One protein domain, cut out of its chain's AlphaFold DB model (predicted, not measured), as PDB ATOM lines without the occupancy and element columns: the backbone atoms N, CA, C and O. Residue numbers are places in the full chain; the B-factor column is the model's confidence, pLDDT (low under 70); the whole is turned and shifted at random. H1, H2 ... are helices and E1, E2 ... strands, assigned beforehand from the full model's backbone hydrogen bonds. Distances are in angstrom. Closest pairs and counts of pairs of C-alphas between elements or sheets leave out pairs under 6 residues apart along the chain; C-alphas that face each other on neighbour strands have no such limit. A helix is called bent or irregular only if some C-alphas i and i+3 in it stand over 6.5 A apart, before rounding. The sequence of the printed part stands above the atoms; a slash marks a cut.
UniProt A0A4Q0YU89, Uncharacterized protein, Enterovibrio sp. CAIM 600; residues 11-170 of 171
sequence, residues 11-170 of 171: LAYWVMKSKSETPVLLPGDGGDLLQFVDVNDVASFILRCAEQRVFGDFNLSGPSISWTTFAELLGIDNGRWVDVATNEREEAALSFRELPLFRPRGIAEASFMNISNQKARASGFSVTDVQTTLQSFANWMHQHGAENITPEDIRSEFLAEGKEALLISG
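This is residues 11 to 170 of the 171 residues of an uncharacterized protein of Enterovibrio sp. CAIM 600 (UniProt A0A4Q0YU89). A body of short helices, two small strand pairs and much loop is drawn out at one end into an arm that holds H2, H6 and the loops beside them. In the body, H1 lies near the middle with H3, H7 and H8 near it; H10 packs on the strand pair E1 and E4, H5 packs on E2 of the strand pair E2 and E3, and the longest helix, H7, leads by way of H8 and H9 to H10. The 160 printed residues hold ten named helices and four named strands, in the order H1 E1 E2 H2 E3 H3 E4 H4 H5 H6 H7 H8 H9 H10; E1 and E4 are parallel, E2 and E3 antiparallel, and the class is mostly helix. The whole is compact, with a radius of gyration of the C-alphas of 17.3 A and spans of 56 by 39 by 28 A.

H1, residues 11 to 17, is close to but not clearly touching H3, residues 67 to 74, at 75 degrees, about perpendicular; their closest C-alphas, those of Val 15 and Leu 74, are 6.9 A apart. H1 is also close to but not clearly touching H7, residues 130 to 144, with the C-alphas of Val 15 and Ala 138 closest at 6.5 A. E1, residues 24 to 26, is the parallel neighbour of E4, residues 79 to 81, at 35 degrees; N 26 and O 80 are 2.8 A apart, within hydrogen-bond range. E2, residues 33 to 35, is the antiparallel neighbour of E3, residues 64 to 66, at 138 degrees; N 34 and O 65 are 2.8 A apart, within hydrogen-bond range. H2, residues 39 to 52, is only just apart from H6, residues 118 to 122, their closest C-alphas being 8.5 A apart. H3 and H7 only just touch, with 3 pairs of C-alphas within 8 A; H7 does so with residues 131 to 134 alone, Leu 73 and Gln 131 have the closest C-alphas at 6.2 A, and the two run the same way at a steep tilt of 50 degrees. H4, residues 88 to 91, is apart from E1. H5, residues 108 to 113, has its Met 113 C-alpha 4.7 A from that of Gln 35, the closest C-alphas of H5 and E2. H8, residues 146 to 149, is close to but not clearly touching H1, with the C-alphas of Ala 12 and Ala 146 closest at 7.4 A. H9, residues 152 to 155, and H8 meet only through their link. H10, residues 161 to 169, comes closest to E1 with the C-alphas of Glu 164 and Leu 25, 6.4 A apart. In H1, H2, H3, H6, H7 and H10 every O i to N i+4 pair is within hydrogen-bond range; H5 has 0 of 2 such pairs but 3 of 3 O i to N i+3 pairs within range, and H4, H8 and H9 are too short for an O i to N i+4 pair.

H1 begins at C-alpha 11, (36.656, -14.264, -26.562), and is 10.1 A long from first to last C-alpha. H2 is 19.9 A long and ends at C-alpha 52, (41.767, -44.349, -36.309). H3 and H5 are each 10.5 A long; H5 is neither bent nor irregular, but only just, with C-alphas 108 and 111 at 6.2 A. H7 is 21.3 A long. H10, 12.2 A long, ends at C-alpha 169, (31.942, 4.477, -10.652).

The two C-alphas farthest apart are those of Arg 53 and Gly 170, 56.8 A. The printed part, residues 11 to 170, has no cut. The links from H2 to E3, 11 residues, and from H4 to H5, 16 residues, are long. The mean pLDDT of the printed part is 94.1 and that of H8 is 79; no printed residue is under 70.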
ATOM      1  N   LEU A  11      35.256 -14.439 -26.953       95.00
ATOM      2  CA  LEU A  11      36.656 -14.264 -26.562       95.00
ATOM      3  C   LEU A  11      37.213 -12.909 -27.020       95.00
ATOM      4  O   LEU A  11      38.006 -12.299 -26.307       95.00
ATOM      5  N   ALA A  12      36.756 -12.419 -28.178       94.62
ATOM      6  CA  ALA A  12      37.155 -11.123 -28.723       94.62
ATOM      7  C   ALA A  12      36.834  -9.973 -27.763       94.62
ATOM      8  O   ALA A  12      37.688  -9.115 -27.559       94.62
ATOM      9  N   TYR A  13      35.664 -10.006 -27.119       94.88
ATOM     10  CA  TYR A  13      35.265  -9.049 -26.089       94.88
ATOM     11  C   TYR A  13      36.353  -8.876 -25.023       94.88
ATOM     12  O   TYR A  13      36.823  -7.767 -24.787       94.88
ATOM     13  N   TRP A  14      36.821  -9.977 -24.432       96.12
ATOM     14  CA  TRP A  14      37.804  -9.931 -23.351       96.12
ATOM     15  C   TRP A  14      39.195  -9.496 -23.820       96.12
ATOM     16  O   TRP A  14      39.857  -8.734 -23.121       96.12
ATOM     17  N   VAL A  15      39.619  -9.900 -25.022       95.38
ATOM     18  CA  VAL A  15      40.885  -9.435 -25.622       95.38
ATOM     19  C   VAL A  15      40.836  -7.945 -25.985       95.38
ATOM     20  O   VAL A  15      41.860  -7.266 -25.958       95.38
ATOM     21  N   MET A  16      39.663  -7.413 -26.336       93.19
ATOM     22  CA  MET A  16      39.481  -5.973 -26.537       93.19
ATOM     23  C   MET A  16      39.524  -5.229 -25.201       93.19
ATOM     24  O   MET A  16      40.241  -4.238 -25.087       93.19
ATOM     25  N   LYS A  17      38.828  -5.734 -24.172       94.12
ATOM     26  CA  LYS A  17      38.852  -5.150 -22.822       94.12
ATOM     27  C   LYS A  17      40.247  -5.144 -22.207       94.12
ATOM     28  O   LYS A  17      40.612  -4.156 -21.588       94.12
ATOM     29  N   SER A  18      41.060  -6.172 -22.448       95.06
ATOM     30  CA  SER A  18      42.438  -6.215 -21.944       95.06
ATOM     31  C   SER A  18      43.374  -5.170 -22.556       95.06
ATOM     32  O   SER A  18      44.489  -4.995 -22.081       95.06
ATOM     33  N   LYS A  19      42.939  -4.481 -23.616       92.81
ATOM     34  CA  LYS A  19      43.651  -3.354 -24.229       92.81
ATOM     35  C   LYS A  19      43.043  -2.000 -23.855       92.81
ATOM     36  O   LYS A  19      43.508  -0.983 -24.364       92.81
ATOM     37  N   SER A  20      41.995  -1.984 -23.031       90.44
ATOM     38  CA  SER A  20      41.335  -0.753 -22.608       90.44
ATOM     39  C   SER A  20      42.225   0.037 -21.654       90.44
ATOM     40  O   SER A  20      42.812  -0.521 -20.731       90.44
ATOM     41  N   GLU A  21      42.280   1.353 -21.841       90.25
ATOM     42  CA  GLU A  21      42.916   2.267 -20.884       90.25
ATOM     43  C   GLU A  21      41.994   2.585 -19.695       90.25
ATOM     44  O   GLU A  21      42.442   3.089 -18.665       90.25
ATOM     45  N   THR A  22      40.698   2.292 -19.825       91.19
ATOM     46  CA  THR A  22      39.719   2.445 -18.748       91.19
ATOM     47  C   THR A  22      39.575   1.152 -17.948       91.19
ATOM     48  O   THR A  22      39.812   0.068 -18.490       91.19
ATOM     49  N   PRO A  23      39.161   1.247 -16.670       94.62
ATOM     50  CA  PRO A  23      38.843   0.070 -15.874       94.62
ATOM     51  C   PRO A  23      37.824  -0.846 -16.562       94.62
ATOM     52  O   PRO A  23      36.911  -0.373 -17.241       94.62
ATOM     53  N   VAL A  24      37.967  -2.151 -16.345       96.50
ATOM     54  CA  VAL A  24      37.122  -3.194 -16.950       96.50
ATOM     55  C   VAL A  24      36.202  -3.795 -15.896       96.50
ATOM     56  O   VAL A  24      36.656  -4.141 -14.805       96.50
ATOM     57  N   LEU A  25      34.922  -3.980 -16.215       97.38
ATOM     58  CA  LEU A  25      34.014  -4.713 -15.339       97.38
ATOM     59  C   LEU A  25      34.238  -6.224 -15.502       97.38
ATOM     60  O   LEU A  25      34.075  -6.786 -16.586       97.38
ATOM     61  N   LEU A  26      34.613  -6.886 -14.412       97.31
ATOM     62  CA  LEU A  26      34.947  -8.302 -14.362       97.31
ATOM     63  C   LEU A  26      33.842  -9.133 -13.692       97.31
ATOM     64  O   LEU A  26      33.138  -8.631 -12.814       97.31
ATOM     65  N   PRO A  27      33.672 -10.413 -14.067       95.88
ATOM     66  CA  PRO A  27      32.514 -11.177 -13.618       95.88
ATOM     67  C   PRO A  27      32.596 -11.687 -12.177       95.88
ATOM     68  O   PRO A  27      33.549 -12.370 -11.802       95.88
ATOM     69  N   GLY A  28      31.530 -11.433 -11.414       93.50
ATOM     70  CA  GLY A  28      31.362 -11.920 -10.043       93.50
ATOM     71  C   GLY A  28      32.548 -11.565  -9.150       93.50
ATOM     72  O   GLY A  28      33.158 -10.522  -9.328       93.50
ATOM     73  N   ASP A  29      32.912 -12.469  -8.241       94.06
ATOM     74  CA  ASP A  29      34.058 -12.339  -7.325       94.06
ATOM     75  C   ASP A  29      35.375 -12.904  -7.895       94.06
ATOM     76  O   ASP A  29      36.354 -13.080  -7.169       94.06
ATOM     77  N   GLY A  30      35.390 -13.255  -9.184       96.19
ATOM     78  CA  GLY A  30      36.524 -13.894  -9.849       96.19
ATOM     79  C   GLY A  30      36.665 -15.397  -9.610       96.19
ATOM     80  O   GLY A  30      37.417 -16.061 -10.326       96.19
ATOM     81  N   GLY A  31      35.918 -15.972  -8.668       96.50
ATOM     82  CA  GLY A  31      35.992 -17.390  -8.341       96.50
ATOM     83  C   GLY A  31      35.164 -18.292  -9.259       96.50
ATOM     84  O   GLY A  31      35.330 -19.513  -9.218       96.50
ATOM     85  N   ASP A  32      34.214 -17.746 -10.018       96.25
ATOM     86  CA  ASP A  32      33.404 -18.534 -10.948       96.25
ATOM     87  C   ASP A  32      34.264 -19.186 -12.034       96.25
ATOM     88  O   ASP A  32      35.313 -18.670 -12.424       96.25
ATOM     89  N   LEU A  33      33.819 -20.351 -12.505       97.44
ATOM     90  CA  LEU A  33      34.559 -21.115 -13.499       97.44
ATOM     91  C   LEU A  33      34.275 -20.605 -14.910       97.44
ATOM     92  O   LEU A  33      33.143 -20.282 -15.274       97.44
ATOM     93  N   LEU A  34      35.327 -20.620 -15.715       97.69
ATOM     94  CA  LEU A  34      35.335 -20.358 -17.140       97.69
ATOM     95  C   LEU A  34      35.964 -21.558 -17.846       97.69
ATOM     96  O   LEU A  34      37.016 -22.055 -17.443       97.69
ATOM     97  N   GLN A  35      35.334 -22.009 -18.929       97.81
ATOM     98  CA  GLN A  35      35.869 -23.089 -19.747       97.81
ATOM     99  C   GLN A  35      35.587 -22.838 -21.224       97.81
ATOM    100  O   GLN A  35      34.456 -22.618 -21.659       97.81
ATOM    101  N   PHE A  36      36.640 -22.927 -22.022       97.69
ATOM    102  CA  PHE A  36      36.568 -22.967 -23.474       97.69
ATOM    103  C   PHE A  36      37.592 -23.970 -23.999       97.69
ATOM    104  O   PHE A  36      38.384 -24.518 -23.244       97.69
ATOM    105  N   VAL A  37      37.521 -24.267 -25.291       98.06
ATOM    106  CA  VAL A  37      38.390 -25.233 -25.969       98.06
ATOM    107  C   VAL A  37      38.901 -24.596 -27.251       98.06
ATOM    108  O   VAL A  37      38.125 -23.895 -27.912       98.06
ATOM    109  N   ASP A  38      40.164 -24.828 -27.587       98.25
ATOM    110  CA  ASP A  38      40.742 -24.384 -28.851       98.25
ATOM    111  C   ASP A  38      40.111 -25.153 -30.022       98.25
ATOM    112  O   ASP A  38      39.928 -26.374 -29.971       98.25
ATOM    113  N   VAL A  39      39.745 -24.442 -31.085       97.38
ATOM    114  CA  VAL A  39      39.176 -25.038 -32.298       97.38
ATOM    115  C   VAL A  39      40.142 -26.021 -32.963       97.38
ATOM    116  O   VAL A  39      39.697 -27.032 -33.510       97.38
ATOM    117  N   ASN A  40      41.452 -25.786 -32.864       97.75
ATOM    118  CA  ASN A  40      42.466 -26.654 -33.454       97.75
ATOM    119  C   ASN A  40      42.578 -27.985 -32.706       97.75
ATOM    120  O   ASN A  40      42.766 -29.025 -33.341       97.75
ATOM    121  N   ASP A  41      42.394 -27.982 -31.384       98.50
ATOM    122  CA  ASP A  41      42.352 -29.208 -30.582       98.50
ATOM    123  C   ASP A  41      41.158 -30.077 -30.994       98.50
ATOM    124  O   ASP A  41      41.286 -31.288 -31.206       98.50
ATOM    125  N   VAL A  42      39.988 -29.446 -31.152       98.31
ATOM    126  CA  VAL A  42      38.752 -30.109 -31.590       98.31
ATOM    127  C   VAL A  42      38.920 -30.687 -32.993       98.31
ATOM    128  O   VAL A  42      38.644 -31.869 -33.205       98.31
ATOM    129  N   ALA A  43      39.408 -29.886 -33.944       98.00
ATOM    130  CA  ALA A  43      39.640 -30.317 -35.321       98.00
ATOM    131  C   ALA A  43      40.625 -31.495 -35.388       98.00
ATOM    132  O   ALA A  43      40.345 -32.506 -36.037       98.00
ATOM    133  N   SER A  44      41.738 -31.401 -34.654       98.25
ATOM    134  CA  SER A  44      42.761 -32.450 -34.588       98.25
ATOM    135  C   SER A  44      42.202 -33.760 -34.030       98.25
ATOM    136  O   SER A  44      42.504 -34.841 -34.539       98.25
ATOM    137  N   PHE A  45      41.346 -33.690 -33.007       98.50
ATOM    138  CA  PHE A  45      40.725 -34.884 -32.435       98.50
ATOM    139  C   PHE A  45      39.683 -35.518 -33.354       98.50
ATOM    140  O   PHE A  45      39.634 -36.745 -33.456       98.50
ATOM    141  N   ILE A  46      38.878 -34.711 -34.049       98.19
ATOM    142  CA  ILE A  46      37.913 -35.206 -35.039       98.19
ATOM    143  C   ILE A  46      38.648 -35.946 -36.163       98.19
ATOM    144  O   ILE A  46      38.278 -37.076 -36.486       98.19
ATOM    145  N   LEU A  47      39.715 -35.351 -36.709       98.25
ATOM    146  CA  LEU A  47      40.533 -35.979 -37.749       98.25
ATOM    147  C   LEU A  47      41.117 -37.309 -37.262       98.25
ATOM    148  O   LEU A  47      40.950 -38.338 -37.916       98.25
ATOM    149  N   ARG A  48      41.697 -37.318 -36.058       97.88
ATOM    150  CA  ARG A  48      42.206 -38.538 -35.425       97.88
ATOM    151  C   ARG A  48      41.131 -39.618 -35.303       97.88
ATOM    152  O   ARG A  48      41.406 -40.780 -35.599       97.88
ATOM    153  N   CYS A  49      39.930 -39.271 -34.838       98.19
ATOM    154  CA  CYS A  49      38.851 -40.246 -34.681       98.19
ATOM    155  C   CYS A  49      38.445 -40.854 -36.027       98.19
ATOM    156  O   CYS A  49      38.238 -42.066 -36.100       98.19
ATOM    157  N   ALA A  50      38.396 -40.044 -37.086       98.06
ATOM    158  CA  ALA A  50      38.110 -40.513 -38.437       98.06
ATOM    159  C   ALA A  50      39.202 -41.463 -38.962       98.06
ATOM    160  O   ALA A  50      38.889 -42.550 -39.452       98.06
ATOM    161  N   GLU A  51      40.476 -41.096 -38.810       98.00
ATOM    162  CA  GLU A  51      41.623 -41.897 -39.265       98.00
ATOM    163  C   GLU A  51      41.751 -43.226 -38.513       98.00
ATOM    164  O   GLU A  51      41.985 -44.274 -39.114       98.00
ATOM    165  N   GLN A  52      41.577 -43.193 -37.191       97.56
ATOM    166  CA  GLN A  52      41.767 -44.349 -36.309       97.56
ATOM    167  C   GLN A  52      40.477 -45.141 -36.069       97.56
ATOM    168  O   GLN A  52      40.491 -46.127 -35.334       97.56
ATOM    169  N   ARG A  53      39.359 -44.720 -36.679       97.00
ATOM    170  CA  ARG A  53      38.021 -45.300 -36.479       97.00
ATOM    171  C   ARG A  53      37.654 -45.416 -34.995       97.00
ATOM    172  O   ARG A  53      37.194 -46.458 -34.530       97.00
ATOM    173  N   VAL A  54      37.887 -44.342 -34.244       97.06
ATOM    174  CA  VAL A  54      37.455 -44.228 -32.845       97.06
ATOM    175  C   VAL A  54      35.999 -43.774 -32.834       97.06
ATOM    176  O   VAL A  54      35.656 -42.766 -33.445       97.06
ATOM    177  N   PHE A  55      35.145 -44.512 -32.124       96.00
ATOM    178  CA  PHE A  55      33.709 -44.242 -32.040       96.00
ATOM    179  C   PHE A  55      33.268 -43.991 -30.597       96.00
ATOM    180  O   PHE A  55      33.829 -44.551 -29.653       96.00
ATOM    181  N   GLY A  56      32.212 -43.194 -30.445       95.88
ATOM    182  CA  GLY A  56      31.535 -42.940 -29.178       95.88
ATOM    183  C   GLY A  56      31.343 -41.455 -28.897       95.88
ATOM    184  O   GLY A  56      31.830 -40.598 -29.630       95.88
ATOM    185  N   ASP A  57      30.644 -41.169 -27.802       97.56
ATOM    186  CA  ASP A  57      30.372 -39.792 -27.391       97.56
ATOM    187  C   ASP A  57      31.522 -39.242 -26.548       97.56
ATOM    188  O   ASP A  57      31.950 -39.880 -25.575       97.56
ATOM    189  N   PHE A  58      32.010 -38.058 -26.905       98.12
ATOM    190  CA  PHE A  58      33.126 -37.397 -26.240       98.12
ATOM    191  C   PHE A  58      32.785 -35.939 -25.949       98.12
ATOM    192  O   PHE A  58      32.327 -35.212 -26.826       98.12
ATOM    193  N   ASN A  59      33.081 -35.497 -24.729       98.06
ATOM    194  CA  ASN A  59      33.084 -34.079 -24.397       98.06
ATOM    195  C   ASN A  59      34.450 -33.489 -24.752       98.06
ATOM    196  O   ASN A  59      35.474 -33.937 -24.230       98.06
ATOM    197  N   LEU A  60      34.453 -32.474 -25.613       98.12
ATOM    198  CA  LEU A  60      35.651 -31.735 -26.008       98.12
ATOM    199  C   LEU A  60      35.644 -30.373 -25.322       98.12
ATOM    200  O   LEU A  60      35.255 -29.358 -25.894       98.12
ATOM    201  N   SER A  61      36.019 -30.380 -24.051       97.81
ATOM    202  CA  SER A  61      36.187 -29.184 -23.234       97.81
ATOM    203  C   SER A  61      37.672 -28.931 -22.979       97.81
ATOM    204  O   SER A  61      38.457 -29.877 -22.917       97.81
ATOM    205  N   GLY A  62      38.082 -27.669 -22.858       97.19
ATOM    206  CA  GLY A  62      39.449 -27.324 -22.464       97.19
ATOM    207  C   GLY A  62      39.596 -27.222 -20.944       97.19
ATOM    208  O   GLY A  62      38.753 -27.745 -20.205       97.19
ATOM    209  N   PRO A  63      40.661 -26.575 -20.453       96.25
ATOM    210  CA  PRO A  63      40.873 -26.390 -19.023       96.25
ATOM    211  C   PRO A  63      39.750 -25.543 -18.411       96.25
ATOM    212  O   PRO A  63      39.291 -24.580 -19.022       96.25
ATOM    213  N   SER A  64      39.297 -25.917 -17.213       96.62
ATOM    214  CA  SER A  64      38.413 -25.077 -16.401       96.62
ATOM    215  C   SER A  64      39.291 -24.233 -15.479       96.62
ATOM    216  O   SER A  64      40.112 -24.785 -14.744       96.62
ATOM    217  N   ILE A  65      39.164 -22.912 -15.568       98.00
ATOM    218  CA  ILE A  65      39.944 -21.936 -14.796       98.00
ATOM    219  C   ILE A  65      39.007 -20.941 -14.113       98.00
ATOM    220  O   ILE A  65      37.841 -20.835 -14.487       98.00
ATOM    221  N   SER A  66      39.500 -20.208 -13.117       98.19
ATOM    222  CA  SER A  66      38.740 -19.109 -12.522       98.19
ATOM    223  C   SER A  66      38.780 -17.862 -13.408       98.19
ATOM    224  O   SER A  66      39.698 -17.680 -14.218       98.19
ATOM    225  N   TRP A  67      37.812 -16.967 -13.223       98.12
ATOM    226  CA  TRP A  67      37.844 -15.641 -13.838       98.12
ATOM    227  C   TRP A  67      39.053 -14.812 -13.396       98.12
ATOM    228  O   TRP A  67      39.600 -14.085 -14.221       98.12
ATOM    229  N   THR A  68      39.517 -14.950 -12.147       98.19
ATOM    230  CA  THR A  68      40.757 -14.304 -11.679       98.19
ATOM    231  C   THR A  68      41.954 -14.729 -12.526       98.19
ATOM    232  O   THR A  68      42.628 -13.877 -13.097       98.19
ATOM    233  N   THR A  69      42.168 -16.037 -12.697       98.44
ATOM    234  CA  THR A  69      43.264 -16.551 -13.532       98.44
ATOM    235  C   THR A  69      43.113 -16.107 -14.985       98.44
ATOM    236  O   THR A  69      44.095 -15.773 -15.637       98.44
ATOM    237  N   PHE A  70      41.889 -16.068 -15.512       98.38
ATOM    238  CA  PHE A  70      41.656 -15.596 -16.873       98.38
ATOM    239  C   PHE A  70      42.014 -14.111 -17.061       98.38
ATOM    240  O   PHE A  70      42.674 -13.768 -18.042       98.38
ATOM    241  N   ALA A  71      41.625 -13.247 -16.119       98.19
ATOM    242  CA  ALA A  71      41.970 -11.827 -16.133       98.19
ATOM    243  C   ALA A  71      43.493 -11.614 -16.050       98.19
ATOM    244  O   ALA A  71      44.042 -10.831 -16.826       98.19
ATOM    245  N   GLU A  72      44.182 -12.375 -15.192       97.94
ATOM    246  CA  GLU A  72      45.649 -12.376 -15.085       97.94
ATOM    247  C   GLU A  72      46.323 -12.789 -16.402       97.94
ATOM    248  O   GLU A  72      47.245 -12.116 -16.863       97.94
ATOM    249  N   LEU A  73      45.848 -13.860 -17.049       98.25
ATOM    250  CA  LEU A  73      46.392 -14.337 -18.326       98.25
ATOM    251  C   LEU A  73      46.201 -13.337 -19.475       98.25
ATOM    252  O   LEU A  73      47.008 -13.316 -20.406       98.25
ATOM    253  N   LEU A  74      45.146 -12.522 -19.419       97.38
ATOM    254  CA  LEU A  74      44.908 -11.423 -20.356       97.38
ATOM    255  C   LEU A  74      45.671 -10.139 -20.000       97.38
ATOM    256  O   LEU A  74      45.751  -9.244 -20.840       97.38
ATOM    257  N   GLY A  75      46.231 -10.046 -18.792       96.88
ATOM    258  CA  GLY A  75      46.919  -8.852 -18.302       96.88
ATOM    259  C   GLY A  75      45.981  -7.720 -17.877       96.88
ATOM    260  O   GLY A  75      46.371  -6.562 -17.968       96.88
ATOM    261  N   ILE A  76      44.752  -8.027 -17.444       96.62
ATOM    262  CA  ILE A  76      43.818  -7.020 -16.919       96.62
ATOM    263  C   ILE A  76      44.191  -6.717 -15.463       96.62
ATOM    264  O   ILE A  76      43.916  -7.520 -14.572       96.62
ATOM    265  N   ASP A  77      44.803  -5.560 -15.219       91.56
ATOM    266  CA  ASP A  77      45.256  -5.110 -13.894       91.56
ATOM    267  C   ASP A  77      44.338  -4.052 -13.249       91.56
ATOM    268  O   ASP A  77      44.377  -3.842 -12.036       91.56
ATOM    269  N   ASN A  78      43.461  -3.433 -14.038       89.50
ATOM    270  CA  ASN A  78      42.553  -2.354 -13.643       89.50
ATOM    271  C   ASN A  78      41.078  -2.802 -13.539       89.50
ATOM    272  O   ASN A  78      40.159  -2.017 -13.775       89.50
ATOM    273  N   GLY A  79      40.831  -4.072 -13.213       93.56
ATOM    274  CA  GLY A  79      39.483  -4.641 -13.179       93.56
ATOM    275  C   GLY A  79      38.679  -4.316 -11.913       93.56
ATOM    276  O   GLY A  79      39.198  -4.410 -10.799       93.56
ATOM    277  N   ARG A  80      37.379  -4.024 -12.068       95.50
ATOM    278  CA  ARG A  80      36.390  -4.033 -10.975       95.50
ATOM    279  C   ARG A  80      35.501  -5.263 -11.093       95.50
ATOM    280  O   ARG A  80      34.807  -5.434 -12.083       95.50
ATOM    281  N   TRP A  81      35.469  -6.074 -10.053       96.00
ATOM    282  CA  TRP A  81      34.597  -7.238  -9.933       96.00
ATOM    283  C   TRP A  81      33.136  -6.828  -9.669       96.00
ATOM    284  O   TRP A  81      32.892  -5.911  -8.877       96.00
ATOM    285  N   VAL A  82      32.176  -7.480 -10.337       93.31
ATOM    286  CA  VAL A  82      30.736  -7.342 -10.043       93.31
ATOM    287  C   VAL A  82      30.462  -7.854  -8.631       93.31
ATOM    288  O   VAL A  82      30.865  -8.962  -8.278       93.31
ATOM    289  N   ASP A  83      29.754  -7.071  -7.823       87.38
ATOM    290  CA  ASP A  83      29.530  -7.405  -6.419       87.38
ATOM    291  C   ASP A  83      28.486  -8.521  -6.260       87.38
ATOM    292  O   ASP A  83      27.286  -8.320  -6.451       87.38
ATOM    293  N   VAL A  84      28.953  -9.703  -5.853       83.00
ATOM    294  CA  VAL A  84      28.123 -10.894  -5.609       83.00
ATOM    295  C   VAL A  84      27.339 -10.851  -4.293       83.00
ATOM    296  O   VAL A  84      26.450 -11.678  -4.095       83.00
ATOM    297  N   ALA A  85      27.663  -9.935  -3.374       81.19
ATOM    298  CA  ALA A  85      26.903  -9.726  -2.141       81.19
ATOM    299  C   ALA A  85      25.643  -8.872  -2.369       81.19
ATOM    300  O   ALA A  85      24.793  -8.774  -1.480       81.19
ATOM    301  N   THR A  86      25.516  -8.271  -3.553       83.81
ATOM    302  CA  THR A  86      24.383  -7.436  -3.963       83.81
ATOM    303  C   THR A  86      23.638  -8.056  -5.147       83.81
ATOM    304  O   THR A  86      24.073  -9.052  -5.720       83.81
ATOM    305  N   ASN A  87      22.521  -7.440  -5.544       85.12
ATOM    306  CA  ASN A  87      21.806  -7.778  -6.779       85.12
ATOM    307  C   ASN A  87      22.334  -6.983  -7.989       85.12
ATOM    308  O   ASN A  87      21.604  -6.813  -8.963       85.12
ATOM    309  N   GLU A  88      23.568  -6.458  -7.946       88.44
ATOM    310  CA  GLU A  88      24.125  -5.587  -8.993       88.44
ATOM    311  C   GLU A  88      23.979  -6.199 -10.392       88.44
ATOM    312  O   GLU A  88      23.604  -5.512 -11.339       88.44
ATOM    313  N   ARG A  89      24.210  -7.511 -10.527       90.81
ATOM    314  CA  ARG A  89      24.054  -8.223 -11.800       90.81
ATOM    315  C   ARG A  89      22.619  -8.148 -12.323       90.81
ATOM    316  O   ARG A  89      22.415  -7.898 -13.508       90.81
ATOM    317  N   GLU A  90      21.635  -8.397 -11.469       90.00
ATOM    318  CA  GLU A  90      20.215  -8.375 -11.808       90.00
ATOM    319  C   GLU A  90      19.719  -6.947 -12.064       90.00
ATOM    320  O   GLU A  90      19.050  -6.709 -13.069       90.00
ATOM    321  N   GLU A  91      20.079  -5.995 -11.202       90.88
ATOM    322  CA  GLU A  91      19.695  -4.580 -11.298       90.88
ATOM    323  C   GLU A  91      20.273  -3.924 -12.551       90.88
ATOM    324  O   GLU A  91      19.578  -3.198 -13.263       90.88
ATOM    325  N   ALA A  92      21.524  -4.246 -12.879       90.12
ATOM    326  CA  ALA A  92      22.175  -3.805 -14.101       90.12
ATOM    327  C   ALA A  92      21.860  -4.699 -15.310       90.12
ATOM    328  O   ALA A  92      22.389  -4.448 -16.394       90.12
ATOM    329  N   ALA A  93      21.028  -5.735 -15.165       91.31
ATOM    330  CA  ALA A  93      20.693  -6.696 -16.216       91.31
ATOM    331  C   ALA A  93      21.931  -7.245 -16.966       91.31
ATOM    332  O   ALA A  93      21.958  -7.295 -18.193       91.31
ATOM    333  N   LEU A  94      22.990  -7.612 -16.239       91.88
ATOM    334  CA  LEU A  94      24.219  -8.175 -16.804       91.88
ATOM    335  C   LEU A  94      23.997  -9.646 -17.175       91.88
ATOM    336  O   LEU A  94      24.041 -10.543 -16.327       91.88
ATOM    337  N   SER A  95      23.741  -9.896 -18.458       89.75
ATOM    338  CA  SER A  95      23.518 -11.240 -18.984       89.75
ATOM    339  C   SER A  95      24.798 -11.859 -19.559       89.75
ATOM    340  O   SER A  95      25.879 -11.272 -19.537       89.75
ATOM    341  N   PHE A  96      24.664 -13.061 -20.128       88.81
ATOM    342  CA  PHE A  96      25.719 -13.708 -20.910       88.81
ATOM    343  C   PHE A  96      26.164 -12.877 -22.128       88.81
ATOM    344  O   PHE A  96      27.225 -13.151 -22.674       88.81
ATOM    345  N   ARG A  97      25.364 -11.912 -22.599       88.00
ATOM    346  CA  ARG A  97      25.747 -11.030 -23.713       88.00
ATOM    347  C   ARG A  97      26.616  -9.863 -23.238       88.00
ATOM    348  O   ARG A  97      27.667  -9.625 -23.817       88.00
ATOM    349  N   GLU A  98      26.231  -9.220 -22.136       92.75
ATOM    350  CA  GLU A  98      26.987  -8.127 -21.516       92.75
ATOM    351  C   GLU A  98      28.307  -8.603 -20.905       92.75
ATOM    352  O   GLU A  98      29.317  -7.917 -21.022       92.75
ATOM    353  N   LEU A  99      28.314  -9.786 -20.284       94.62
ATOM    354  CA  LEU A  99      29.517 -10.438 -19.770       94.62
ATOM    355  C   LEU A  99      29.682 -11.806 -20.452       94.62
ATOM    356  O   LEU A  99      29.284 -12.837 -19.894       94.62
ATOM    357  N   PRO A 100      30.248 -11.846 -21.675       94.62
ATOM    358  CA  PRO A 100      30.422 -13.072 -22.438       94.62
ATOM    359  C   PRO A 100      31.085 -14.187 -21.644       94.62
ATOM    360  O   PRO A 100      32.125 -13.986 -21.028       94.62
ATOM    361  N   LEU A 101      30.509 -15.391 -21.716       94.94
ATOM    362  CA  LEU A 101      30.961 -16.593 -20.997       94.94
ATOM    363  C   LEU A 101      30.716 -16.580 -19.484       94.94
ATOM    364  O   LEU A 101      30.938 -17.609 -18.849       94.94
ATOM    365  N   PHE A 102      30.207 -15.501 -18.892       95.44
ATOM    366  CA  PHE A 102      29.923 -15.503 -17.464       95.44
ATOM    367  C   PHE A 102      28.716 -16.388 -17.130       95.44
ATOM    368  O   PHE A 102      27.619 -16.232 -17.674       95.44
ATOM    369  N   ARG A 103      28.930 -17.346 -16.226       94.44
ATOM    370  CA  ARG A 103      27.915 -18.254 -15.682       94.44
ATOM    371  C   ARG A 103      28.116 -18.329 -14.160       94.44
ATOM    372  O   ARG A 103      28.963 -19.107 -13.726       94.44
ATOM    373  N   PRO A 104      27.387 -17.530 -13.362       92.81
ATOM    374  CA  PRO A 104      27.574 -17.504 -11.913       92.81
ATOM    375  C   PRO A 104      27.326 -18.867 -11.274       92.81
ATOM    376  O   PRO A 104      26.386 -19.567 -11.653       92.81
ATOM    377  N   ARG A 105      28.107 -19.237 -10.261       91.75
ATOM    378  CA  ARG A 105      27.828 -20.403  -9.410       91.75
ATOM    379  C   ARG A 105      26.407 -20.372  -8.840       91.75
ATOM    380  O   ARG A 105      25.838 -19.320  -8.574       91.75
ATOM    381  N   GLY A 106      25.848 -21.556  -8.610       89.38
ATOM    382  CA  GLY A 106      24.514 -21.712  -8.021       89.38
ATOM    383  C   GLY A 106      23.360 -21.737  -9.027       89.38
ATOM    384  O   GLY A 106      22.249 -22.083  -8.633       89.38
ATOM    385  N   ILE A 107      23.605 -21.470 -10.317       89.62
ATOM    386  CA  ILE A 107      22.628 -21.709 -11.396       89.62
ATOM    387  C   ILE A 107      22.970 -22.983 -12.178       89.62
ATOM    388  O   ILE A 107      24.120 -23.431 -12.197       89.62
ATOM    389  N   ALA A 108      21.979 -23.563 -12.860       91.19
ATOM    390  CA  ALA A 108      22.143 -24.816 -13.600       91.19
ATOM    391  C   ALA A 108      23.245 -24.724 -14.674       91.19
ATOM    392  O   ALA A 108      24.042 -25.647 -14.860       91.19
ATOM    393  N   GLU A 109      23.336 -23.583 -15.351       93.06
ATOM    394  CA  GLU A 109      24.235 -23.360 -16.475       93.06
ATOM    395  C   GLU A 109      25.700 -23.145 -16.073       93.06
ATOM    396  O   GLU A 109      26.566 -23.195 -16.946       93.06
ATOM    397  N   ALA A 110      26.012 -22.967 -14.783       93.88
ATOM    398  CA  ALA A 110      27.400 -22.971 -14.307       93.88
ATOM    399  C   ALA A 110      28.102 -24.306 -14.600       93.88
ATOM    400  O   ALA A 110      29.303 -24.339 -14.861       93.88
ATOM    401  N   SER A 111      27.343 -25.408 -14.643       94.12
ATOM    402  CA  SER A 111      27.869 -26.733 -14.995       94.12
ATOM    403  C   SER A 111      28.471 -26.792 -16.404       94.12
ATOM    404  O   SER A 111      29.385 -27.578 -16.644       94.12
ATOM    405  N   PHE A 112      28.046 -25.914 -17.321       94.44
ATOM    406  CA  PHE A 112      28.611 -25.832 -18.669       94.44
ATOM    407  C   PHE A 112      30.059 -25.327 -18.696       94.44
ATOM    408  O   PHE A 112      30.732 -25.516 -19.706       94.44
ATOM    409  N   MET A 113      30.542 -24.727 -17.602       96.38
ATOM    410  CA  MET A 113      31.933 -24.286 -17.443       96.38
ATOM    411  C   MET A 113      32.798 -25.293 -16.667       96.38
ATOM    412  O   MET A 113      33.939 -24.998 -16.307       96.38
ATOM    413  N   ASN A 114      32.265 -26.486 -16.386       96.50
ATOM    414  CA  ASN A 114      32.972 -27.538 -15.663       96.50
ATOM    415  C   ASN A 114      32.634 -28.931 -16.216       96.50
ATOM    416  O   ASN A 114      32.123 -29.811 -15.522       96.50
ATOM    417  N   ILE A 115      32.904 -29.122 -17.506       97.62
ATOM    418  CA  ILE A 115      32.684 -30.388 -18.202       97.62
ATOM    419  C   ILE A 115      33.984 -31.192 -18.239       97.62
ATOM    420  O   ILE A 115      35.023 -30.698 -18.685       97.62
ATOM    421  N   SER A 116      33.919 -32.458 -17.817       97.50
ATOM    422  CA  SER A 116      35.047 -33.391 -17.907       97.50
ATOM    423  C   SER A 116      35.282 -33.858 -19.345       97.50
ATOM    424  O   SER A 116      34.359 -34.337 -20.009       97.50
ATOM    425  N   ASN A 117      36.541 -33.792 -19.783       97.81
ATOM    426  CA  ASN A 117      37.034 -34.324 -21.057       97.81
ATOM    427  C   ASN A 117      37.806 -35.649 -20.895       97.81
ATOM    428  O   ASN A 117      38.432 -36.115 -21.848       97.81
ATOM    429  N   GLN A 118      37.784 -36.281 -19.713       98.00
ATOM    430  CA  GLN A 118      38.655 -37.422 -19.391       98.00
ATOM    431  C   GLN A 118      38.532 -38.577 -20.396       98.00
ATOM    432  O   GLN A 118      39.538 -39.159 -20.800       98.00
ATOM    433  N   LYS A 119      37.308 -38.879 -20.848       98.06
ATOM    434  CA  LYS A 119      37.063 -39.906 -21.870       98.06
ATOM    435  C   LYS A 119      37.734 -39.553 -23.203       98.06
ATOM    436  O   LYS A 119      38.350 -40.417 -23.814       98.06
ATOM    437  N   ALA A 120      37.666 -38.290 -23.627       98.31
ATOM    438  CA  ALA A 120      38.325 -37.821 -24.847       98.31
ATOM    439  C   ALA A 120      39.854 -37.878 -24.704       98.31
ATOM    440  O   ALA A 120      40.543 -38.372 -25.596       98.31
ATOM    441  N   ARG A 121      40.390 -37.451 -23.549       98.12
ATOM    442  CA  ARG A 121      41.826 -37.524 -23.224       98.12
ATOM    443  C   ARG A 121      42.348 -38.958 -23.305       98.12
ATOM    444  O   ARG A 121      43.374 -39.197 -23.933       98.12
ATOM    445  N   ALA A 122      41.607 -39.917 -22.744       97.62
ATOM    446  CA  ALA A 122      41.939 -41.342 -22.821       97.62
ATOM    447  C   ALA A 122      41.942 -41.887 -24.265       97.62
ATOM    448  O   ALA A 122      42.611 -42.877 -24.549       97.62
ATOM    449  N   SER A 123      41.240 -41.224 -25.188       97.44
ATOM    450  CA  SER A 123      41.216 -41.545 -26.622       97.44
ATOM    451  C   SER A 123      42.184 -40.697 -27.468       97.44
ATOM    452  O   SER A 123      42.197 -40.800 -28.699       97.44
ATOM    453  N   GLY A 124      43.049 -39.903 -26.832       97.19
ATOM    454  CA  GLY A 124      44.090 -39.117 -27.500       97.19
ATOM    455  C   GLY A 124      43.691 -37.685 -27.856       97.19
ATOM    456  O   GLY A 124      44.294 -37.105 -28.753       97.19
ATOM    457  N   PHE A 125      42.687 -37.114 -27.187       98.44
ATOM    458  CA  PHE A 125      42.421 -35.677 -27.249       98.44
ATOM    459  C   PHE A 125      43.557 -34.900 -26.579       98.44
ATOM    460  O   PHE A 125      43.817 -35.073 -25.385       98.44
ATOM    461  N   SER A 126      44.218 -34.030 -27.334       98.00
ATOM    462  CA  SER A 126      45.174 -33.053 -26.807       98.00
ATOM    463  C   SER A 126      44.452 -31.742 -26.505       98.00
ATOM    464  O   SER A 126      43.460 -31.428 -27.145       98.00
ATOM    465  N   VAL A 127      44.913 -31.025 -25.484       98.06
ATOM    466  CA  VAL A 127      44.290 -29.793 -24.988       98.06
ATOM    467  C   VAL A 127      45.412 -28.786 -24.856       98.06
ATOM    468  O   VAL A 127      46.371 -29.043 -24.122       98.06
ATOM    469  N   THR A 128      45.288 -27.701 -25.599       98.19
ATOM    470  CA  THR A 128      46.195 -26.567 -25.603       98.19
ATOM    471  C   THR A 128      46.027 -25.779 -24.305       98.19
ATOM    472  O   THR A 128      44.930 -25.673 -23.750       98.19
ATOM    473  N   ASP A 129      47.144 -25.276 -23.780       96.88
ATOM    474  CA  ASP A 129      47.126 -24.413 -22.605       96.88
ATOM    475  C   ASP A 129      46.376 -23.103 -22.900       96.88
ATOM    476  O   ASP A 129      46.485 -22.542 -23.995       96.88
ATOM    477  N   VAL A 130      45.643 -22.594 -21.906       97.81
ATOM    478  CA  VAL A 130      44.802 -21.402 -22.071       97.81
ATOM    479  C   VAL A 130      45.617 -20.197 -22.541       97.81
ATOM    480  O   VAL A 130      45.164 -19.479 -23.434       97.81
ATOM    481  N   GLN A 131      46.826 -19.988 -22.012       97.75
ATOM    482  CA  GLN A 131      47.678 -18.864 -22.397       97.75
ATOM    483  C   GLN A 131      48.062 -18.931 -23.878       97.75
ATOM    484  O   GLN A 131      48.053 -17.909 -24.565       97.75
ATOM    485  N   THR A 132      48.348 -20.131 -24.390       98.00
ATOM    486  CA  THR A 132      48.695 -20.330 -25.804       98.00
ATOM    487  C   THR A 132      47.504 -20.018 -26.710       98.00
ATOM    488  O   THR A 132      47.661 -19.295 -27.694       98.00
ATOM    489  N   THR A 133      46.301 -20.484 -26.364       97.88
ATOM    490  CA  THR A 133      45.080 -20.140 -27.113       97.88
ATOM    491  C   THR A 133      44.817 -18.632 -27.097       97.88
ATOM    492  O   THR A 133      44.511 -18.060 -28.142       97.88
ATOM    493  N   LEU A 134      44.979 -17.962 -25.947       97.50
ATOM    494  CA  LEU A 134      44.791 -16.510 -25.837       97.50
ATOM    495  C   LEU A 134      45.782 -15.730 -26.705       97.50
ATOM    496  O   LEU A 134      45.376 -14.814 -27.417       97.50
ATOM    497  N   GLN A 135      47.061 -16.111 -26.688       96.81
ATOM    498  CA  GLN A 135      48.101 -15.471 -27.496       96.81
ATOM    499  C   GLN A 135      47.859 -15.664 -28.994       96.81
ATOM    500  O   GLN A 135      47.880 -14.690 -29.747       96.81
ATOM    501  N   SER A 136      47.585 -16.897 -29.430       96.44
ATOM    502  CA  SER A 136      47.277 -17.197 -30.832       96.44
ATOM    503  C   SER A 136      46.051 -16.422 -31.306       96.44
ATOM    504  O   SER A 136      46.095 -15.762 -32.344       96.44
ATOM    505  N   PHE A 137      44.981 -16.415 -30.506       96.12
ATOM    506  CA  PHE A 137      43.770 -15.678 -30.836       96.12
ATOM    507  C   PHE A 137      44.024 -14.165 -30.903       96.12
ATOM    508  O   PHE A 137      43.673 -13.540 -31.901       96.12
ATOM    509  N   ALA A 138      44.697 -13.570 -29.914       95.06
ATOM    510  CA  ALA A 138      45.020 -12.141 -29.911       95.06
ATOM    511  C   ALA A 138      45.904 -11.726 -31.102       95.06
ATOM    512  O   ALA A 138      45.683 -10.660 -31.690       95.06
ATOM    513  N   ASN A 139      46.865 -12.570 -31.493       95.12
ATOM    514  CA  ASN A 139      47.694 -12.363 -32.682       95.12
ATOM    515  C   ASN A 139      46.853 -12.386 -33.962       95.12
ATOM    516  O   ASN A 139      46.978 -11.490 -34.799       95.12
ATOM    517  N   TRP A 140      45.953 -13.361 -34.091       94.44
ATOM    518  CA  TRP A 140      45.028 -13.442 -35.216       94.44
ATOM    519  C   TRP A 140      44.114 -12.209 -35.299       94.44
ATOM    520  O   TRP A 140      43.987 -11.619 -36.376       94.44
ATOM    521  N   MET A 141      43.557 -11.753 -34.165       93.94
ATOM    522  CA  MET A 141      42.758 -10.521 -34.101       93.94
ATOM    523  C   MET A 141      43.556  -9.297 -34.560       93.94
ATOM    524  O   MET A 141      43.027  -8.441 -35.268       93.94
ATOM    525  N   HIS A 142      44.826  -9.195 -34.158       92.50
ATOM    526  CA  HIS A 142      45.690  -8.084 -34.548       92.50
ATOM    527  C   HIS A 142      45.953  -8.064 -36.061       92.50
ATOM    528  O   HIS A 142      45.871  -7.005 -36.675       92.50
ATOM    529  N   GLN A 143      46.207  -9.227 -36.667       93.31
ATOM    530  CA  GLN A 143      46.482  -9.346 -38.104       93.31
ATOM    531  C   GLN A 143      45.272  -9.013 -38.989       93.31
ATOM    532  O   GLN A 143      45.449  -8.506 -40.094       93.31
ATOM    533  N   HIS A 144      44.052  -9.287 -38.517       91.06
ATOM    534  CA  HIS A 144      42.828  -9.138 -39.314       91.06
ATOM    535  C   HIS A 144      41.995  -7.897 -38.941       91.06
ATOM    536  O   HIS A 144      41.084  -7.524 -39.680       91.06
ATOM    537  N   GLY A 145      42.326  -7.232 -37.829       86.81
ATOM    538  CA  GLY A 145      41.571  -6.120 -37.253       86.81
ATOM    539  C   GLY A 145      40.367  -6.609 -36.443       86.81
ATOM    540  O   GLY A 145      39.482  -7.274 -36.979       86.81
ATOM    541  N   ALA A 146      40.307  -6.246 -35.157       77.19
ATOM    542  CA  ALA A 146      39.261  -6.687 -34.222       77.19
ATOM    543  C   ALA A 146      37.830  -6.380 -34.717       77.19
ATOM    544  O   ALA A 146      36.918  -7.194 -34.562       77.19
ATOM    545  N   GLU A 147      37.672  -5.237 -35.385       72.81
ATOM    546  CA  GLU A 147      36.419  -4.758 -35.982       72.81
ATOM    547  C   GLU A 147      35.918  -5.654 -37.131       72.81
ATOM    548  O   GLU A 147      34.720  -5.754 -37.370       72.81
ATOM    549  N   ASN A 148      36.830  -6.313 -37.855       80.56
ATOM    550  CA  ASN A 148      36.498  -7.106 -39.046       80.56
ATOM    551  C   ASN A 148      36.120  -8.553 -38.707       80.56
ATOM    552  O   ASN A 148      35.466  -9.240 -39.495       80.56
ATOM    553  N   ILE A 149      36.569  -9.037 -37.549       84.25
ATOM    554  CA  ILE A 149      36.374 -10.427 -37.124       84.25
ATOM    555  C   ILE A 149      35.095 -10.614 -36.306       84.25
ATOM    556  O   ILE A 149      34.478 -11.677 -36.398       84.25
ATOM    557  N   THR A 150      34.676  -9.585 -35.563       86.25
ATOM    558  CA  THR A 150      33.450  -9.612 -34.761       86.25
ATOM    559  C   THR A 150      32.344  -8.891 -35.528       86.25
ATOM    560  O   THR A 150      32.451  -7.681 -35.720       86.25
ATOM    561  N   PRO A 151      31.295  -9.601 -35.983       87.50
ATOM    562  CA  PRO A 151      30.175  -8.984 -36.689       87.50
ATOM    563  C   PRO A 151      29.538  -7.833 -35.895       87.50
ATOM    564  O   PRO A 151      29.491  -7.875 -34.667       87.50
ATOM    565  N   GLU A 152      29.046  -6.810 -36.596       88.88
ATOM    566  CA  GLU A 152      28.472  -5.605 -35.975       88.88
ATOM    567  C   GLU A 152      27.302  -5.916 -35.038       88.88
ATOM    568  O   GLU A 152      27.228  -5.380 -33.936       88.88
ATOM    569  N   ASP A 153      26.416  -6.819 -35.452       89.44
ATOM    570  CA  ASP A 153      25.287  -7.275 -34.649       89.44
ATOM    571  C   ASP A 153      25.757  -7.880 -33.323       89.44
ATOM    572  O   ASP A 153      25.213  -7.541 -32.278       89.44
ATOM    573  N   ILE A 154      26.833  -8.669 -33.336       89.88
ATOM    574  CA  ILE A 154      27.437  -9.221 -32.117       89.88
ATOM    575  C   ILE A 154      28.084  -8.126 -31.262       89.88
ATOM    576  O   ILE A 154      27.906  -8.120 -30.046       89.88
ATOM    577  N   ARG A 155      28.813  -7.178 -31.866       88.56
ATOM    578  CA  ARG A 155      29.437  -6.076 -31.107       88.56
ATOM    579  C   ARG A 155      28.405  -5.188 -30.425       88.56
ATOM    580  O   ARG A 155      28.650  -4.728 -29.314       88.56
ATOM    581  N   SER A 156      27.247  -4.989 -31.051       88.81
ATOM    582  CA  SER A 156      26.154  -4.195 -30.483       88.81
ATOM    583  C   SER A 156      25.531  -4.804 -29.218       88.81
ATOM    584  O   SER A 156      24.861  -4.100 -28.466       88.81
ATOM    585  N   GLU A 157      25.768  -6.094 -28.962       89.38
ATOM    586  CA  GLU A 157      25.290  -6.801 -27.769       89.38
ATOM    587  C   GLU A 157      26.271  -6.746 -26.590       89.38
ATOM    588  O   GLU A 157      25.930  -7.172 -25.485       89.38
ATOM    589  N   PHE A 158      27.493  -6.257 -26.814       91.81
ATOM    590  CA  PHE A 158      28.478  -6.104 -25.753       91.81
ATOM    591  C   PHE A 158      28.033  -5.057 -24.734       91.81
ATOM    592  O   PHE A 158      27.245  -4.155 -25.025       91.81
ATOM    593  N   LEU A 159      28.576  -5.156 -23.518       93.75
ATOM    594  CA  LEU A 159      28.344  -4.149 -22.495       93.75
ATOM    595  C   LEU A 159      28.791  -2.771 -23.005       93.75
ATOM    596  O   LEU A 159      29.976  -2.535 -23.245       93.75
ATOM    597  N   ALA A 160      27.820  -1.871 -23.166       93.06
ATOM    598  CA  ALA A 160      28.063  -0.515 -23.631       93.06
ATOM    599  C   ALA A 160      29.008   0.232 -22.678       93.06
ATOM    600  O   ALA A 160      28.806   0.209 -21.463       93.06
ATOM    601  N   GLU A 161      29.983   0.957 -23.229       92.06
ATOM    602  CA  GLU A 161      31.023   1.658 -22.457       92.06
ATOM    603  C   GLU A 161      30.443   2.606 -21.398       92.06
ATOM    604  O   GLU A 161      30.906   2.631 -20.263       92.06
ATOM    605  N   GLY A 162      29.377   3.344 -21.732       93.00
ATOM    606  CA  GLY A 162      28.709   4.231 -20.776       93.00
ATOM    607  C   GLY A 162      28.068   3.480 -19.605       93.00
ATOM    608  O   GLY A 162      28.156   3.929 -18.467       93.00
ATOM    609  N   LYS A 163      27.467   2.311 -19.866       94.31
ATOM    610  CA  LYS A 163      26.887   1.457 -18.819       94.31
ATOM    611  C   LYS A 163      27.987   0.862 -17.940       94.31
ATOM    612  O   LYS A 163      27.851   0.860 -16.723       94.31
ATOM    613  N   GLU A 164      29.080   0.402 -18.541       95.00
ATOM    614  CA  GLU A 164      30.237  -0.109 -17.805       95.00
ATOM    615  C   GLU A 164      30.863   0.963 -16.903       95.00
ATOM    616  O   GLU A 164      31.084   0.713 -15.722       95.00
ATOM    617  N   ALA A 165      31.071   2.179 -17.415       93.88
ATOM    618  CA  ALA A 165      31.638   3.283 -16.643       93.88
ATOM    619  C   ALA A 165      30.767   3.674 -15.432       93.88
ATOM    620  O   ALA A 165      31.297   3.946 -14.352       93.88
ATOM    621  N   LEU A 166      29.437   3.664 -15.581       93.25
ATOM    622  CA  LEU A 166      28.506   3.892 -14.467       93.25
ATOM    623  C   LEU A 166      28.634   2.799 -13.403       93.25
ATOM    624  O   LEU A 166      28.824   3.097 -12.226       93.25
ATOM    625  N   LEU A 167      28.642   1.532 -13.826       92.94
ATOM    626  CA  LEU A 167      28.818   0.403 -12.912       92.94
ATOM    627  C   LEU A 167      30.160   0.471 -12.186       92.94
ATOM    628  O   LEU A 167      30.239   0.138 -11.012       92.94
ATOM    629  N   ILE A 168      31.227   0.895 -12.854       93.00
ATOM    630  CA  ILE A 168      32.549   1.015 -12.236       93.00
ATOM    631  C   ILE A 168      32.622   2.179 -11.242       93.00
ATOM    632  O   ILE A 168      33.300   2.056 -10.223       93.00
ATOM    633  N   SER A 169      31.929   3.285 -11.512       89.31
ATOM    634  CA  SER A 169      31.942   4.477 -10.652       89.31
ATOM    635  C   SER A 169      30.956   4.429  -9.478       89.31
ATOM    636  O   SER A 169      31.123   5.204  -8.540       89.31
ATOM    637  N   GLY A 170      29.990   3.501  -9.477       75.88
ATOM    638  CA  GLY A 170      29.082   3.267  -8.347       75.88
ATOM    639  C   GLY A 170      27.977   4.319  -8.187       75.88
ATOM    640  O   GLY A 170      27.591   4.630  -7.054       75.88
TER     641      GLY A 170